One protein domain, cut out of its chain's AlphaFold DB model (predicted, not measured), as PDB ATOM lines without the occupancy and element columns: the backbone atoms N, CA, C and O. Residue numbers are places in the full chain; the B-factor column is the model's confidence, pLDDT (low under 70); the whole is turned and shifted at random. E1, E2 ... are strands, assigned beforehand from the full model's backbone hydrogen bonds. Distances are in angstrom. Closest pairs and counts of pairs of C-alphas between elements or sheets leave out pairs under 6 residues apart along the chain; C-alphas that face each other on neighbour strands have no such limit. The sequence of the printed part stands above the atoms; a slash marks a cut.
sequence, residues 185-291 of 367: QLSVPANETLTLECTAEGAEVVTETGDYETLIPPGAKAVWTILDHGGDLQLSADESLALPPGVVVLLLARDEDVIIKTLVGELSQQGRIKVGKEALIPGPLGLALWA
ATOM      1  N   GLN A 185     131.352 153.279 166.908       90.25
ATOM      2  CA  GLN A 185     130.619 152.052 166.646       90.25
ATOM      3  C   GLN A 185     129.424 151.975 167.588       90.25
ATOM      4  O   GLN A 185     129.591 152.046 168.803       90.25
ATOM      5  N   LEU A 186     128.242 151.814 167.009       92.88
ATOM      6  CA  LEU A 186     127.003 151.541 167.716       92.88
ATOM      7  C   LEU A 186     126.543 150.137 167.324       92.88
ATOM      8  O   LEU A 186     126.444 149.823 166.139       92.88
ATOM      9  N   SER A 187     126.276 149.293 168.315       94.62
ATOM     10  CA  SER A 187     125.682 147.973 168.111       94.62
ATOM     11  C   SER A 187     124.273 147.989 168.682       94.62
ATOM     12  O   SER A 187     124.103 148.267 169.865       94.62
ATOM     13  N   VAL A 188     123.288 147.710 167.834       95.44
ATOM     14  CA  VAL A 188     121.878 147.568 168.203       95.44
ATOM     15  C   VAL A 188     121.579 146.067 168.292       95.44
ATOM     16  O   VAL A 188     121.667 145.374 167.273       95.44
ATOM     17  N   PRO A 189     121.286 145.512 169.480       96.06
ATOM     18  CA  PRO A 189     120.952 144.103 169.669       96.06
ATOM     19  C   PRO A 189     119.670 143.672 168.942       96.06
ATOM     20  O   PRO A 189     118.816 144.481 168.608       96.06
ATOM     21  N   ALA A 190     119.487 142.360 168.754       96.19
ATOM     22  CA  ALA A 190     118.333 141.788 168.043       96.19
ATOM     23  C   ALA A 190     116.955 142.075 168.669       96.19
ATOM     24  O   ALA A 190     115.930 141.866 168.030       96.19
ATOM     25  N   ASN A 191     116.930 142.487 169.932       95.31
ATOM     26  CA  ASN A 191     115.726 142.789 170.697       95.31
ATOM     27  C   ASN A 191     115.538 144.295 170.931       95.31
ATOM     28  O   ASN A 191     114.816 144.657 171.856       95.31
ATOM     29  N   GLU A 192     116.229 145.134 170.164       96.44
ATOM     30  CA  GLU A 192     116.174 146.588 170.257       96.44
ATOM     31  C   GLU A 192     115.926 147.197 168.873       96.44
ATOM     32  O   GLU A 192     116.300 146.624 167.844       96.44
ATOM     33  N   THR A 193     115.305 148.372 168.858       97.00
ATOM     34  CA  THR A 193     115.059 149.162 167.652       97.00
ATOM     35  C   THR A 193     115.805 150.487 167.748       97.00
ATOM     36  O   THR A 193     115.743 151.178 168.766       97.00
ATOM     37  N   LEU A 194     116.490 150.871 166.672       96.81
ATOM     38  CA  LEU A 194     116.968 152.238 166.504       96.81
ATOM     39  C   LEU A 194     115.846 153.081 165.900       96.81
ATOM     40  O   LEU A 194     115.356 152.771 164.812       96.81
ATOM     41  N   THR A 195     115.478 154.156 166.582       97.62
ATOM     42  CA  THR A 195     114.437 155.086 166.148       97.62
ATOM     43  C   THR A 195     115.078 156.377 165.662       97.62
ATOM     44  O   THR A 195     115.922 156.959 166.341       97.62
ATOM     45  N   LEU A 196     114.686 156.812 164.467       96.81
ATOM     46  CA  LEU A 196     115.020 158.108 163.886       96.81
ATOM     47  C   LEU A 196     113.738 158.939 163.818       96.81
ATOM     48  O   LEU A 196     112.914 158.723 162.930       96.81
ATOM     49  N   GLU A 197     113.573 159.888 164.728       96.81
ATOM     50  CA  GLU A 197     112.426 160.794 164.770       96.81
ATOM     51  C   GLU A 197     112.789 162.153 164.165       96.81
ATOM     52  O   GLU A 197     113.875 162.685 164.382       96.81
ATOM     53  N   CYS A 198     111.881 162.737 163.383       96.12
ATOM     54  CA  CYS A 198     112.002 164.128 162.956       96.12
ATOM     55  C   CYS A 198     111.207 165.021 163.913       96.12
ATOM     56  O   CYS A 198     109.974 165.003 163.904       96.12
ATOM     57  N   THR A 199     111.905 165.825 164.711       94.00
ATOM     58  CA  THR A 199     111.326 166.794 165.646       94.00
ATOM     59  C   THR A 199     111.464 168.217 165.099       94.00
ATOM     60  O   THR A 199     112.057 168.447 164.045       94.00
ATOM     61  N   ALA A 200     110.881 169.203 165.786       88.38
ATOM     62  CA  ALA A 200     111.057 170.611 165.418       88.38
ATOM     63  C   ALA A 200     112.495 171.113 165.667       88.38
ATOM     64  O   ALA A 200     112.893 172.135 165.114       88.38
ATOM     65  N   GLU A 201     113.261 170.403 166.502       85.38
ATOM     66  CA  GLU A 201     114.645 170.734 166.852       85.38
ATOM     67  C   GLU A 201     115.670 170.006 165.969       85.38
ATOM     68  O   GLU A 201     116.865 170.286 166.067       85.38
ATOM     69  N   GLY A 202     115.226 169.103 165.083       88.81
ATOM     70  CA  GLY A 202     116.078 168.373 164.147       88.81
ATOM     71  C   GLY A 202     115.675 166.911 163.969       88.81
ATOM     72  O   GLY A 202     114.498 166.563 163.960       88.81
ATOM     73  N   ALA A 203     116.668 166.045 163.771       91.75
ATOM     74  CA  ALA A 203     116.484 164.601 163.758       91.75
ATOM     75  C   ALA A 203     117.051 163.988 165.038       91.75
ATOM     76  O   ALA A 203     118.256 164.077 165.280       91.75
ATOM     77  N   GLU A 204     116.203 163.353 165.830       94.12
ATOM     78  CA  GLU A 204     116.595 162.636 167.038       94.12
ATOM     79  C   GLU A 204     116.811 161.165 166.705       94.12
ATOM     80  O   GLU A 204     116.021 160.538 166.000       94.12
ATOM     81  N   VAL A 205     117.930 160.623 167.173       93.94
ATOM     82  CA  VAL A 205     118.301 159.225 166.978       93.94
ATOM     83  C   VAL A 205     118.454 158.606 168.350       93.94
ATOM     84  O   VAL A 205     119.384 158.964 169.076       93.94
ATOM     85  N   VAL A 206     117.563 157.680 168.678       95.94
ATOM     86  CA  VAL A 206     117.493 157.039 169.993       95.94
ATOM     87  C   VAL A 206     117.396 155.530 169.855       95.94
ATOM     88  O   VAL A 206     116.754 155.016 168.937       95.94
ATOM     89  N   THR A 207     118.032 154.805 170.765       94.69
ATOM     90  CA  THR A 207     117.770 153.374 170.944       94.69
ATOM     91  C   THR A 207     116.693 153.183 172.016       94.69
ATOM     92  O   THR A 207     116.531 154.043 172.881       94.69
ATOM     93  N   GLU A 208     115.913 152.095 171.968       90.50
ATOM     94  CA  GLU A 208     114.810 151.869 172.925       90.50
ATOM     95  C   GLU A 208     115.271 151.874 174.391       90.50
ATOM     96  O   GLU A 208     114.513 152.288 175.271       90.50
ATOM     97  N   THR A 209     116.499 151.426 174.675       88.38
ATOM     98  CA  THR A 209     117.055 151.454 176.036       88.38
ATOM     99  C   THR A 209     117.504 152.846 176.480       88.38
ATOM    100  O   THR A 209     117.694 153.063 177.678       88.38
ATOM    101  N   GLY A 210     117.671 153.786 175.544       86.88
ATOM    102  CA  GLY A 210     118.270 155.097 175.785       86.88
ATOM    103  C   GLY A 210     119.792 155.062 175.971       86.88
ATOM    104  O   GLY A 210     120.375 156.063 176.378       86.88
ATOM    105  N   ASP A 211     120.454 153.934 175.684       87.75
ATOM    106  CA  ASP A 211     121.919 153.819 175.787       87.75
ATOM    107  C   ASP A 211     122.649 154.667 174.734       87.75
ATOM    108  O   ASP A 211     123.829 155.000 174.890       87.75
ATOM    109  N   TYR A 212     121.947 155.037 173.663       90.81
ATOM    110  CA  TYR A 212     122.425 155.966 172.656       90.81
ATOM    111  C   TYR A 212     121.338 156.982 172.301       90.81
ATOM    112  O   TYR A 212     120.231 156.615 171.910       90.81
ATOM    113  N   GLU A 213     121.697 158.260 172.391       92.00
ATOM    114  CA  GLU A 213     120.855 159.401 172.043       92.00
ATOM    115  C   GLU A 213     121.719 160.462 171.350       92.00
ATOM    116  O   GLU A 213     122.773 160.861 171.856       92.00
ATOM    117  N   THR A 214     121.298 160.919 170.170       90.81
ATOM    118  CA  THR A 214     121.913 162.074 169.504       90.81
ATOM    119  C   THR A 214     120.876 162.911 168.772       90.81
ATOM    120  O   THR A 214     119.974 162.383 168.127       90.81
ATOM    121  N   LEU A 215     121.083 164.228 168.783       89.44
ATOM    122  CA  LEU A 215     120.341 165.185 167.968       89.44
ATOM    123  C   LEU A 215     121.168 165.593 166.740       89.44
ATOM    124  O   LEU A 215     122.357 165.905 166.844       89.44
ATOM    125  N   ILE A 216     120.535 165.610 165.571       86.38
ATOM    126  CA  ILE A 216     121.071 166.145 164.320       86.38
ATOM    127  C   ILE A 216     120.263 167.412 164.000       86.38
ATOM    128  O   ILE A 216     119.164 167.298 163.458       86.38
ATOM    129  N   PRO A 217     120.765 168.614 164.322       81.00
ATOM    130  CA  PRO A 217     119.985 169.837 164.163       81.00
ATOM    131  C   PRO A 217     119.739 170.180 162.684       81.00
ATOM    132  O   PRO A 217     120.448 169.677 161.803       81.00
ATOM    133  N   PRO A 218     118.765 171.054 162.376       78.62
ATOM    134  CA  PRO A 218     118.492 171.497 161.019       78.62
ATOM    135  C   PRO A 218     119.740 172.038 160.315       78.62
ATOM    136  O   PRO A 218     120.563 172.748 160.892       78.62
ATOM    137  N   GLY A 219     119.911 171.662 159.047       70.81
ATOM    138  CA  GLY A 219     121.095 171.996 158.253       70.81
ATOM    139  C   GLY A 219     122.306 171.098 158.526       70.81
ATOM    140  O   GLY A 219     123.265 171.118 157.747       70.81
ATOM    141  N   ALA A 220     122.264 170.273 159.576       74.94
ATOM    142  CA  ALA A 220     123.293 169.293 159.862       74.94
ATOM    143  C   ALA A 220     123.060 167.960 159.140       74.94
ATOM    144  O   ALA A 220     122.021 167.685 158.531       74.94
ATOM    145  N   LYS A 221     124.086 167.112 159.197       79.00
ATOM    146  CA  LYS A 221     124.076 165.792 158.571       79.00
ATOM    147  C   LYS A 221     124.774 164.758 159.432       79.00
ATOM    148  O   LYS A 221     125.806 165.044 160.039       79.00
ATOM    149  N   ALA A 222     124.259 163.539 159.396       83.50
ATOM    150  CA  ALA A 222     124.919 162.371 159.956       83.50
ATOM    151  C   ALA A 222     125.160 161.344 158.856       83.50
ATOM    152  O   ALA A 222     124.411 161.275 157.878       83.50
ATOM    153  N   VAL A 223     126.231 160.570 158.993       84.12
ATOM    154  CA  VAL A 223     126.533 159.487 158.065       84.12
ATOM    155  C   VAL A 223     126.804 158.221 158.836       84.12
ATOM    156  O   VAL A 223     127.587 158.211 159.785       84.12
ATOM    157  N   TRP A 224     126.141 157.160 158.411       91.00
ATOM    158  CA  TRP A 224     126.258 155.837 158.988       91.00
ATOM    159  C   TRP A 224     126.778 154.883 157.925       91.00
ATOM    160  O   TRP A 224     126.432 155.000 156.750       91.00
ATOM    161  N   THR A 225     127.604 153.927 158.322       90.75
ATOM    162  CA  THR A 225     127.871 152.737 157.514       90.75
ATOM    163  C   THR A 225     127.437 151.511 158.264       90.75
ATOM    164  O   THR A 225     127.806 151.327 159.421       90.75
ATOM    165  N   ILE A 226     126.662 150.677 157.584       94.00
ATOM    166  CA  ILE A 226     126.213 149.403 158.127       94.00
ATOM    167  C   ILE A 226     127.408 148.453 158.104       94.00
ATOM    168  O   ILE A 226     127.976 148.205 157.041       94.00
ATOM    169  N   LEU A 227     127.840 147.972 159.263       92.25
ATOM    170  CA  LEU A 227     129.037 147.143 159.405       92.25
ATOM    171  C   LEU A 227     128.704 145.668 159.195       92.25
ATOM    172  O   LEU A 227     129.253 145.012 158.309       92.25
ATOM    173  N   ASP A 228     127.777 145.170 159.999       89.19
ATOM    174  CA  ASP A 228     127.300 143.800 160.026       89.19
ATOM    175  C   ASP A 228     125.781 143.781 160.210       89.19
ATOM    176  O   ASP A 228     125.174 144.791 160.561       89.19
ATOM    177  N   HIS A 229     125.180 142.630 159.899       85.19
ATOM    178  CA  HIS A 229     123.738 142.397 159.998       85.19
ATOM    179  C   HIS A 229     122.915 143.509 159.325       85.19
ATOM    180  O   HIS A 229     122.429 144.435 159.962       85.19
ATOM    181  N   GLY A 230     122.789 143.429 157.995       88.94
ATOM    182  CA  GLY A 230     121.930 144.360 157.266       88.94
ATOM    183  C   GLY A 230     120.480 144.285 157.740       88.94
ATOM    184  O   GLY A 230     120.066 143.288 158.329       88.94
ATOM    185  N   GLY A 231     119.704 145.317 157.442       92.75
ATOM    186  CA  GLY A 231     118.308 145.410 157.857       92.75
ATOM    187  C   GLY A 231     117.469 146.195 156.865       92.75
ATOM    188  O   GLY A 231     117.910 146.464 155.750       92.75
ATOM    189  N   ASP A 232     116.277 146.589 157.293       95.44
ATOM    190  CA  ASP A 232     115.404 147.486 156.546       95.44
ATOM    191  C   ASP A 232     115.073 148.690 157.427       95.44
ATOM    192  O   ASP A 232     114.637 148.534 158.568       95.44
ATOM    193  N   LEU A 233     115.266 149.894 156.893       96.31
ATOM    194  CA  LEU A 233     114.779 151.123 157.509       96.31
ATOM    195  C   LEU A 233     113.313 151.304 157.136       96.31
ATOM    196  O   LEU A 233     113.002 151.611 155.985       96.31
ATOM    197  N   GLN A 234     112.424 151.121 158.102       97.50
ATOM    198  CA  GLN A 234     110.986 151.290 157.924       97.50
ATOM    199  C   GLN A 234     110.633 152.770 158.055       97.50
ATOM    200  O   GLN A 234     110.772 153.337 159.132       97.50
ATOM    201  N   LEU A 235     110.192 153.402 156.966       95.88
ATOM    202  CA  LEU A 235     109.785 154.816 156.938       95.88
ATOM    203  C   LEU A 235     108.285 154.980 157.210       95.88
ATOM    204  O   LEU A 235     107.830 156.009 157.704       95.88
ATOM    205  N   SER A 236     107.506 153.972 156.823       92.44
ATOM    206  CA  SER A 236     106.076 153.846 157.089       92.44
ATOM    207  C   SER A 236     105.661 152.374 156.966       92.44
ATOM    208  O   SER A 236     106.492 151.520 156.662       92.44
ATOM    209  N   ALA A 237     104.376 152.065 157.163       87.88
ATOM    210  CA  ALA A 237     103.862 150.696 157.043       87.88
ATOM    211  C   ALA A 237     104.097 150.061 155.656       87.88
ATOM    212  O   ALA A 237     104.248 148.845 155.568       87.88
ATOM    213  N   ASP A 238     104.151 150.878 154.597       92.50
ATOM    214  CA  ASP A 238     104.251 150.418 153.205       92.50
ATOM    215  C   ASP A 238     105.584 150.804 152.532       92.50
ATOM    216  O   ASP A 238     105.800 150.491 151.361       92.50
ATOM    217  N   GLU A 239     106.478 151.499 153.242       95.31
ATOM    218  CA  GLU A 239     107.722 152.032 152.679       95.31
ATOM    219  C   GLU A 239     108.928 151.655 153.542       95.31
ATOM    220  O   GLU A 239     109.012 152.025 154.717       95.31
ATOM    221  N   SER A 240     109.893 150.965 152.933       95.94
ATOM    222  CA  SER A 240     111.166 150.620 153.556       95.94
ATOM    223  C   SER A 240     112.349 150.840 152.612       95.94
ATOM    224  O   SER A 240     112.218 150.781 151.386       95.94
ATOM    225  N   LEU A 241     113.524 151.098 153.190       95.62
ATOM    226  CA  LEU A 241     114.800 151.141 152.477       95.62
ATOM    227  C   LEU A 241     115.679 149.987 152.939       95.62
ATOM    228  O   LEU A 241     115.964 149.867 154.129       95.62
ATOM    229  N   ALA A 242     116.160 149.185 151.992       95.12
ATOM    230  CA  ALA A 242     117.075 148.096 152.302       95.12
ATOM    231  C   ALA A 242     118.439 148.647 152.731       95.12
ATOM    232  O   ALA A 242     119.034 149.491 152.050       95.12
ATOM    233  N   LEU A 243     118.952 148.123 153.839       95.44
ATOM    234  CA  LEU A 243     120.221 148.494 154.449       95.44
ATOM    235  C   LEU A 243     121.198 147.304 154.476       95.44
ATOM    236  O   LEU A 243     121.493 146.776 155.549       95.44
ATOM    237  N   PRO A 244     121.707 146.829 153.324       95.06
ATOM    238  CA  PRO A 244     122.662 145.723 153.306       95.06
ATOM    239  C   PRO A 244     123.999 146.121 153.962       95.06
ATOM    240  O   PRO A 244     124.359 147.298 153.934       95.06
ATOM    241  N   PRO A 245     124.798 145.170 154.487       94.88
ATOM    242  CA  PRO A 245     126.124 145.480 155.019       94.88
ATOM    243  C   PRO A 245     126.996 146.231 154.003       94.88
ATOM    244  O   PRO A 245     127.005 145.917 152.811       94.88
ATOM    245  N   GLY A 246     127.730 147.230 154.481       90.69
ATOM    246  CA  GLY A 246     128.570 148.124 153.687       90.69
ATOM    247  C   GLY A 246     127.840 149.315 153.056       90.69
ATOM    248  O   GLY A 246     128.515 150.185 152.501       90.69
ATOM    249  N   VAL A 247     126.504 149.399 153.132       92.56
ATOM    250  CA  VAL A 247     125.772 150.579 152.638       92.56
ATOM    251  C   VAL A 247     126.094 151.807 153.482       92.56
ATOM    252  O   VAL A 247     126.203 151.735 154.709       92.56
ATOM    253  N   VAL A 248     126.204 152.949 152.806       89.94
ATOM    254  CA  VAL A 248     126.317 154.254 153.457       89.94
ATOM    255  C   VAL A 248     124.932 154.883 153.536       89.94
ATOM    256  O   VAL A 248     124.278 155.068 152.509       89.94
ATOM    257  N   VAL A 249     124.502 155.239 154.742       91.44
ATOM    258  CA  VAL A 249     123.264 155.974 155.008       91.44
ATOM    259  C   VAL A 249     123.617 157.420 155.333       91.44
ATOM    260  O   VAL A 249     124.392 157.691 156.244       91.44
ATOM    261  N   LEU A 250     123.067 158.359 154.575       89.00
ATOM    262  CA  LEU A 250     123.249 159.793 154.750       89.00
ATOM    263  C   LEU A 250     121.936 160.398 155.248       89.00
ATOM    264  O   LEU A 250     120.934 160.373 154.533       89.00
ATOM    265  N   LEU A 251     121.972 160.961 156.451       90.06
ATOM    266  CA  LEU A 251     120.869 161.695 157.054       90.06
ATOM    267  C   LEU A 251     121.086 163.190 156.862       90.06
ATOM    268  O   LEU A 251     122.134 163.718 157.232       90.06
ATOM    269  N   LEU A 252     120.099 163.866 156.287       87.69
ATOM    270  CA  LEU A 252     120.097 165.309 156.069       87.69
ATOM    271  C   LEU A 252     118.912 165.906 156.820       87.69
ATOM    272  O   LEU A 252     117.784 165.824 156.329       87.69
ATOM    273  N   ALA A 253     119.175 166.489 157.987       85.50
ATOM    274  CA  ALA A 253     118.151 167.151 158.782       85.50
ATOM    275  C   ALA A 253     117.864 168.545 158.210       85.50
ATOM    276  O   ALA A 253     118.776 169.312 157.888       85.50
ATOM    277  N   ARG A 254     116.586 168.871 158.059       85.81
ATOM    278  CA  ARG A 254     116.073 170.181 157.652       85.81
ATOM    279  C   ARG A 254     115.023 170.628 158.658       85.81
ATOM    280  O   ARG A 254     114.632 169.853 159.520       85.81
ATOM    281  N   ASP A 255     114.542 171.853 158.502       81.94
ATOM    282  CA  ASP A 255     113.569 172.440 159.428       81.94
ATOM    283  C   ASP A 255     112.247 171.649 159.500       81.94
ATOM    284  O   ASP A 255     111.588 171.634 160.532       81.94
ATOM    285  N   GLU A 256     111.846 170.987 158.407       91.19
ATOM    286  CA  GLU A 256     110.536 170.319 158.297       91.19
ATOM    287  C   GLU A 256     110.610 168.828 157.926       91.19
ATOM    288  O   GLU A 256     109.587 168.128 157.914       91.19
ATOM    289  N   ASP A 257     111.796 168.333 157.568       93.94
ATOM    290  CA  ASP A 257     111.991 166.936 157.200       93.94
ATOM    291  C   ASP A 257     113.428 166.444 157.404       93.94
ATOM    292  O   ASP A 257     114.387 167.206 157.507       93.94
ATOM    293  N   VAL A 258     113.567 165.122 157.428       93.31
ATOM    294  CA  VAL A 258     114.842 164.417 157.338       93.31
ATOM    295  C   VAL A 258     114.854 163.654 156.027       93.31
ATOM    296  O   VAL A 258     114.006 162.793 155.780       93.31
ATOM    297  N   ILE A 259     115.826 163.957 155.169       93.56
ATOM    298  CA  ILE A 259     116.074 163.160 153.969       93.56
ATOM    299  C   ILE A 259     117.087 162.079 154.308       93.56
ATOM    300  O   ILE A 259     118.203 162.378 154.729       93.56
ATOM    301  N   ILE A 260     116.713 160.834 154.037       94.69
ATOM    302  CA  ILE A 260     117.592 159.680 154.178       94.69
ATOM    303  C   ILE A 260     117.997 159.224 152.792       94.69
ATOM    304  O   ILE A 260     117.140 158.969 151.949       94.69
ATOM    305  N   LYS A 261     119.296 159.106 152.539       92.88
ATOM    306  CA  LYS A 261     119.821 158.540 151.294       92.88
ATOM    307  C   LYS A 261     120.658 157.319 151.605       92.88
ATOM    308  O   LYS A 261     121.538 157.397 152.453       92.88
ATOM    309  N   THR A 262     120.431 156.228 150.892       92.25
ATOM    310  CA  THR A 262     121.285 155.040 150.952       92.25
ATOM    311  C   THR A 262     122.123 154.973 149.681       92.25
ATOM    312  O   THR A 262     121.628 155.260 148.589       92.25
ATOM    313  N   LEU A 263     123.412 154.658 149.816       87.94
ATOM    314  CA  LEU A 263     124.369 154.600 148.711       87.94
ATOM    315  C   LEU A 263     125.018 153.213 148.665       87.94
ATOM    316  O   LEU A 263     125.777 152.851 149.566       87.94
ATOM    317  N   VAL A 264     124.730 152.454 147.603       84.50
ATOM    318  CA  VAL A 264     125.320 151.136 147.323       84.50
ATOM    319  C   VAL A 264     125.953 151.171 145.932       84.50
ATOM    320  O   VAL A 264     125.275 151.012 144.917       84.50
ATOM    321  N   GLY A 265     127.267 151.399 145.868       80.31
ATOM    322  CA  GLY A 265     127.954 151.612 144.591       80.31
ATOM    323  C   GLY A 265     127.402 152.844 143.867       80.31
ATOM    324  O   GLY A 265     127.423 153.941 144.417       80.31
ATOM    325  N   GLU A 266     126.896 152.663 142.645       77.88
ATOM    326  CA  GLU A 266     126.249 153.729 141.859       77.88
ATOM    327  C   GLU A 266     124.737 153.852 142.120       77.88
ATOM    328  O   GLU A 266     124.102 154.803 141.664       77.88
ATOM    329  N   LEU A 267     124.140 152.903 142.848       82.19
ATOM    330  CA  LEU A 267     122.715 152.919 143.152       82.19
ATOM    331  C   LEU A 267     122.452 153.782 144.387       82.19
ATOM    332  O   LEU A 267     123.061 153.586 145.441       82.19
ATOM    333  N   SER A 268     121.501 154.708 144.260       88.94
ATOM    334  CA  SER A 268     121.010 155.514 145.375       88.94
ATOM    335  C   SER A 268     119.514 155.313 145.572       88.94
ATOM    336  O   SER A 268     118.751 155.515 144.623       88.94
ATOM    337  N   GLN A 269     119.089 154.989 146.792       93.00
ATOM    338  CA  GLN A 269     117.686 155.101 147.194       93.00
ATOM    339  C   GLN A 269     117.521 156.288 148.141       93.00
ATOM    340  O   GLN A 269     118.481 156.743 148.769       93.00
ATOM    341  N   GLN A 270     116.308 156.827 148.215       94.88
ATOM    342  CA  GLN A 270     116.011 157.970 149.063       94.88
ATOM    343  C   GLN A 270     114.651 157.801 149.727       94.88
ATOM    344  O   GLN A 270     113.670 157.513 149.050       94.88
ATOM    345  N   GLY A 271     114.620 158.073 151.025       94.81
ATOM    346  CA  GLY A 271     113.428 158.194 151.848       94.81
ATOM    347  C   GLY A 271     113.313 159.583 152.461       94.81
ATOM    348  O   GLY A 271     114.247 160.396 152.404       94.81
ATOM    349  N   ARG A 272     112.157 159.869 153.054       96.19
ATOM    350  CA  ARG A 272     111.916 161.124 153.766       96.19
ATOM    351  C   ARG A 272     111.019 160.902 154.975       96.19
ATOM    352  O   ARG A 272     109.945 160.332 154.837       96.19
ATOM    353  N   ILE A 273     111.421 161.459 156.111       96.25
ATOM    354  CA  ILE A 273     110.613 161.541 157.331       96.25
ATOM    355  C   ILE A 273     110.211 163.002 157.518       96.25
ATOM    356  O   ILE A 273     111.055 163.880 157.395       96.25
ATOM    357  N   LYS A 274     108.933 163.283 157.770       96.44
ATOM    358  CA  LYS A 274     108.457 164.641 158.097       96.44
ATOM    359  C   LYS A 274     108.413 164.843 159.608       96.44
ATOM    360  O   LYS A 274     108.321 163.856 160.328       96.44
ATOM    361  N   VAL A 275     108.368 166.094 160.063       96.12
ATOM    362  CA  VAL A 275     108.183 166.416 161.491       96.12
ATOM    363  C   VAL A 275     107.009 165.635 162.106       96.12
ATOM    364  O   VAL A 275     105.921 165.563 161.522       96.12
ATOM    365  N   GLY A 276     107.241 165.044 163.281       95.62
ATOM    366  CA  GLY A 276     106.298 164.198 164.019       95.62
ATOM    367  C   GLY A 276     106.128 162.789 163.441       95.62
ATOM    368  O   GLY A 276     105.119 162.129 163.705       95.62
ATOM    369  N   LYS A 277     107.052 162.351 162.580       97.50
ATOM    370  CA  LYS A 277     107.150 160.977 162.078       97.50
ATOM    371  C   LYS A 277     108.480 160.373 162.495       97.50
ATOM    372  O   LYS A 277     109.460 161.087 162.702       97.50
ATOM    373  N   GLU A 278     108.492 159.052 162.540       97.12
ATOM    374  CA  GLU A 278     109.647 158.245 162.902       97.12
ATOM    375  C   GLU A 278     109.961 157.236 161.798       97.12
ATOM    376  O   GLU A 278     109.084 156.854 161.018       97.12
ATOM    377  N   ALA A 279     111.217 156.810 161.748       97.31
ATOM    378  CA  ALA A 279     111.626 155.613 161.044       97.31
ATOM    379  C   ALA A 279     112.342 154.660 161.991       97.31
ATOM    380  O   ALA A 279     113.059 155.086 162.897       97.31
ATOM    381  N   LEU A 280     112.161 153.368 161.746       97.75
ATOM    382  CA  LEU A 280     112.583 152.308 162.650       97.75
ATOM    383  C   LEU A 280     113.583 151.390 161.953       97.75
ATOM    384  O   LEU A 280     113.370 150.992 160.805       97.75
ATOM    385  N   ILE A 281     114.655 151.031 162.656       96.75
ATOM    386  CA  ILE A 281     115.587 149.983 162.235       96.75
ATOM    387  C   ILE A 281     115.661 148.924 163.339       96.75
ATOM    388  O   ILE A 281     116.353 149.138 164.339       96.75
ATOM    389  N   PRO A 282     114.953 147.792 163.191       96.56
ATOM    390  CA  PRO A 282     115.068 146.676 164.122       96.56
ATOM    391  C   PRO A 282     116.474 146.073 164.072       96.56
ATOM    392  O   PRO A 282     117.038 145.899 162.989       96.56
ATOM    393  N   GLY A 283     117.032 145.723 165.229       95.88
ATOM    394  CA  GLY A 283     118.280 144.977 165.293       95.88
ATOM    395  C   GLY A 283     118.127 143.500 164.880       95.88
ATOM    396  O   GLY A 283     117.016 142.996 164.692       95.88
ATOM    397  N   PRO A 284     119.238 142.747 164.788       96.25
ATOM    398  CA  PRO A 284     120.591 143.179 165.111       96.25
ATOM    399  C   PRO A 284     121.181 144.057 164.004       96.25
ATOM    400  O   PRO A 284     120.979 143.771 162.828       96.25
ATOM    401  N   LEU A 285     121.928 145.094 164.382       94.88
ATOM    402  CA  LEU A 285     122.529 146.046 163.449       94.88
ATOM    403  C   LEU A 285     123.833 146.605 164.024       94.88
ATOM    404  O   LEU A 285     123.839 147.137 165.134       94.88
ATOM    405  N   GLY A 286     124.929 146.540 163.272       94.69
ATOM    406  CA  GLY A 286     126.137 147.298 163.594       94.69
ATOM    407  C   GLY A 286     126.266 148.526 162.715       94.69
ATOM    408  O   GLY A 286     126.184 148.453 161.488       94.69
ATOM    409  N   LEU A 287     126.518 149.667 163.341       92.62
ATOM    410  CA  LEU A 287     126.680 150.952 162.687       92.62
ATOM    411  C   LEU A 287     128.045 151.543 163.020       92.62
ATOM    412  O   LEU A 287     128.417 151.657 164.183       92.62
ATOM    413  N   ALA A 288     128.765 152.002 162.005       89.19
ATOM    414  CA  ALA A 288     129.810 152.998 162.177       89.19
ATOM    415  C   ALA A 288     129.199 154.372 161.921       89.19
ATOM    416  O   ALA A 288     128.836 154.708 160.794       89.19
ATOM    417  N   LEU A 289     129.071 155.158 162.982       86.12
ATOM    418  CA  LEU A 289     128.577 156.520 162.946       86.12
ATOM    419  C   LEU A 289     129.754 157.469 162.765       86.12
ATOM    420  O   LEU A 289     130.766 157.398 163.472       86.12
ATOM    421  N   TRP A 290     129.608 158.411 161.842       76.56
ATOM    422  CA  TRP A 290     130.525 159.530 161.744       76.56
ATOM    423  C   TRP A 290     129.827 160.805 161.288       76.56
ATOM    424  O   TRP A 290     128.905 160.817 160.471       76.56
ATOM    425  N   ALA A 291     130.345 161.928 161.776       64.19
ATOM    426  CA  ALA A 291     130.049 163.219 161.190       64.19
ATOM    427  C   ALA A 291     130.804 163.299 159.863       64.19
ATOM    428  O   ALA A 291     132.024 163.463 159.819       64.19
TER     429      ALA A 291
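AT A GLANCE: This is residues 185 to 291 of the 367 residues of an uncharacterized protein of Deltaproteobacteria bacterium (UniProt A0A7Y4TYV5). The domain is a two-walled shape built of strands: a twisted, six-stranded sheet, E1 E12 E5 E8 E9 E10, makes one wall, and the four-stranded sheet E4 E3 E2 E11 with the hairpin E6 E7 next to E11 makes the other. The walls are only partly face to face, with their strands crossed. The printed part has 107 residues, with strands E1 to E12 in that order along the chain and no named helix; it is all strand. The three sheets are antiparallel. The whole is compact, with a radius of gyration of the C-alphas of 12.5 A and spans of 35 by 32 by 30 A.

HOW THE PARTS SIT: The largest sheet runs E1, residues 185 to 188, E12, 285 to 290, E5, 221 to 226, E8, 248 to 253, E9, 257 to 264, and E10, 267 to 274. Pairs within hydrogen-bond range are N 186 and O 287, 2.8 A, for E1 and E12; N 288 and O 225, 2.8 A, for E12 and E5; N 224 and O 249, 2.8 A, for E5 and E8; N 250 and O 261, 2.8 A, for E8 and E9; and N 258 and O 273, 2.8 A, for E9 and E10. E8 E9 E10 is a meander, each strand the antiparallel neighbour of the one before. The second sheet runs E4, residues 213 to 216, E3, 202 to 207, E2, 193 to 199, and E11, 278 to 282, and E2 E3 E4 is another meander. Here N 203 and O 216, 2.8 A, N 197 and O 204, 2.8 A, and N 196 and O 279, 2.8 A, are within range. E6, residues 231 to 236, and E7, 239 to 243, form a hairpin, with N 233 and O 241 at 2.9 A. The three form a stack of sheets, face to face in turn: the largest faces the second with strands at 44 degrees, and the E6 E7 sheet with strands at 41 degrees. The closest C-alphas of E3 and E8 are those of Ala 203 and Ala 253, 5.8 A; those of E6 and E11 are Leu 235 and Ala 279, 4.6 A. E1 and E4 are apart.

IN THESE COORDINATES: E1 begins at C-alpha 185, (130.619, 152.052, 166.646). E10 is 23.7 A from first to last C-alpha, E9 22.9 A and E2 18.1 A. E12 ends at C-alpha 290, (130.525, 159.530, 161.744).

THE WHOLE: The C-alphas farthest apart are those of Thr 209 and Glu 266, 35.5 A. The printed part has no cut, and each link between named strands is tight. The mean pLDDT of the printed part is 91.1; residue 291 is under 70.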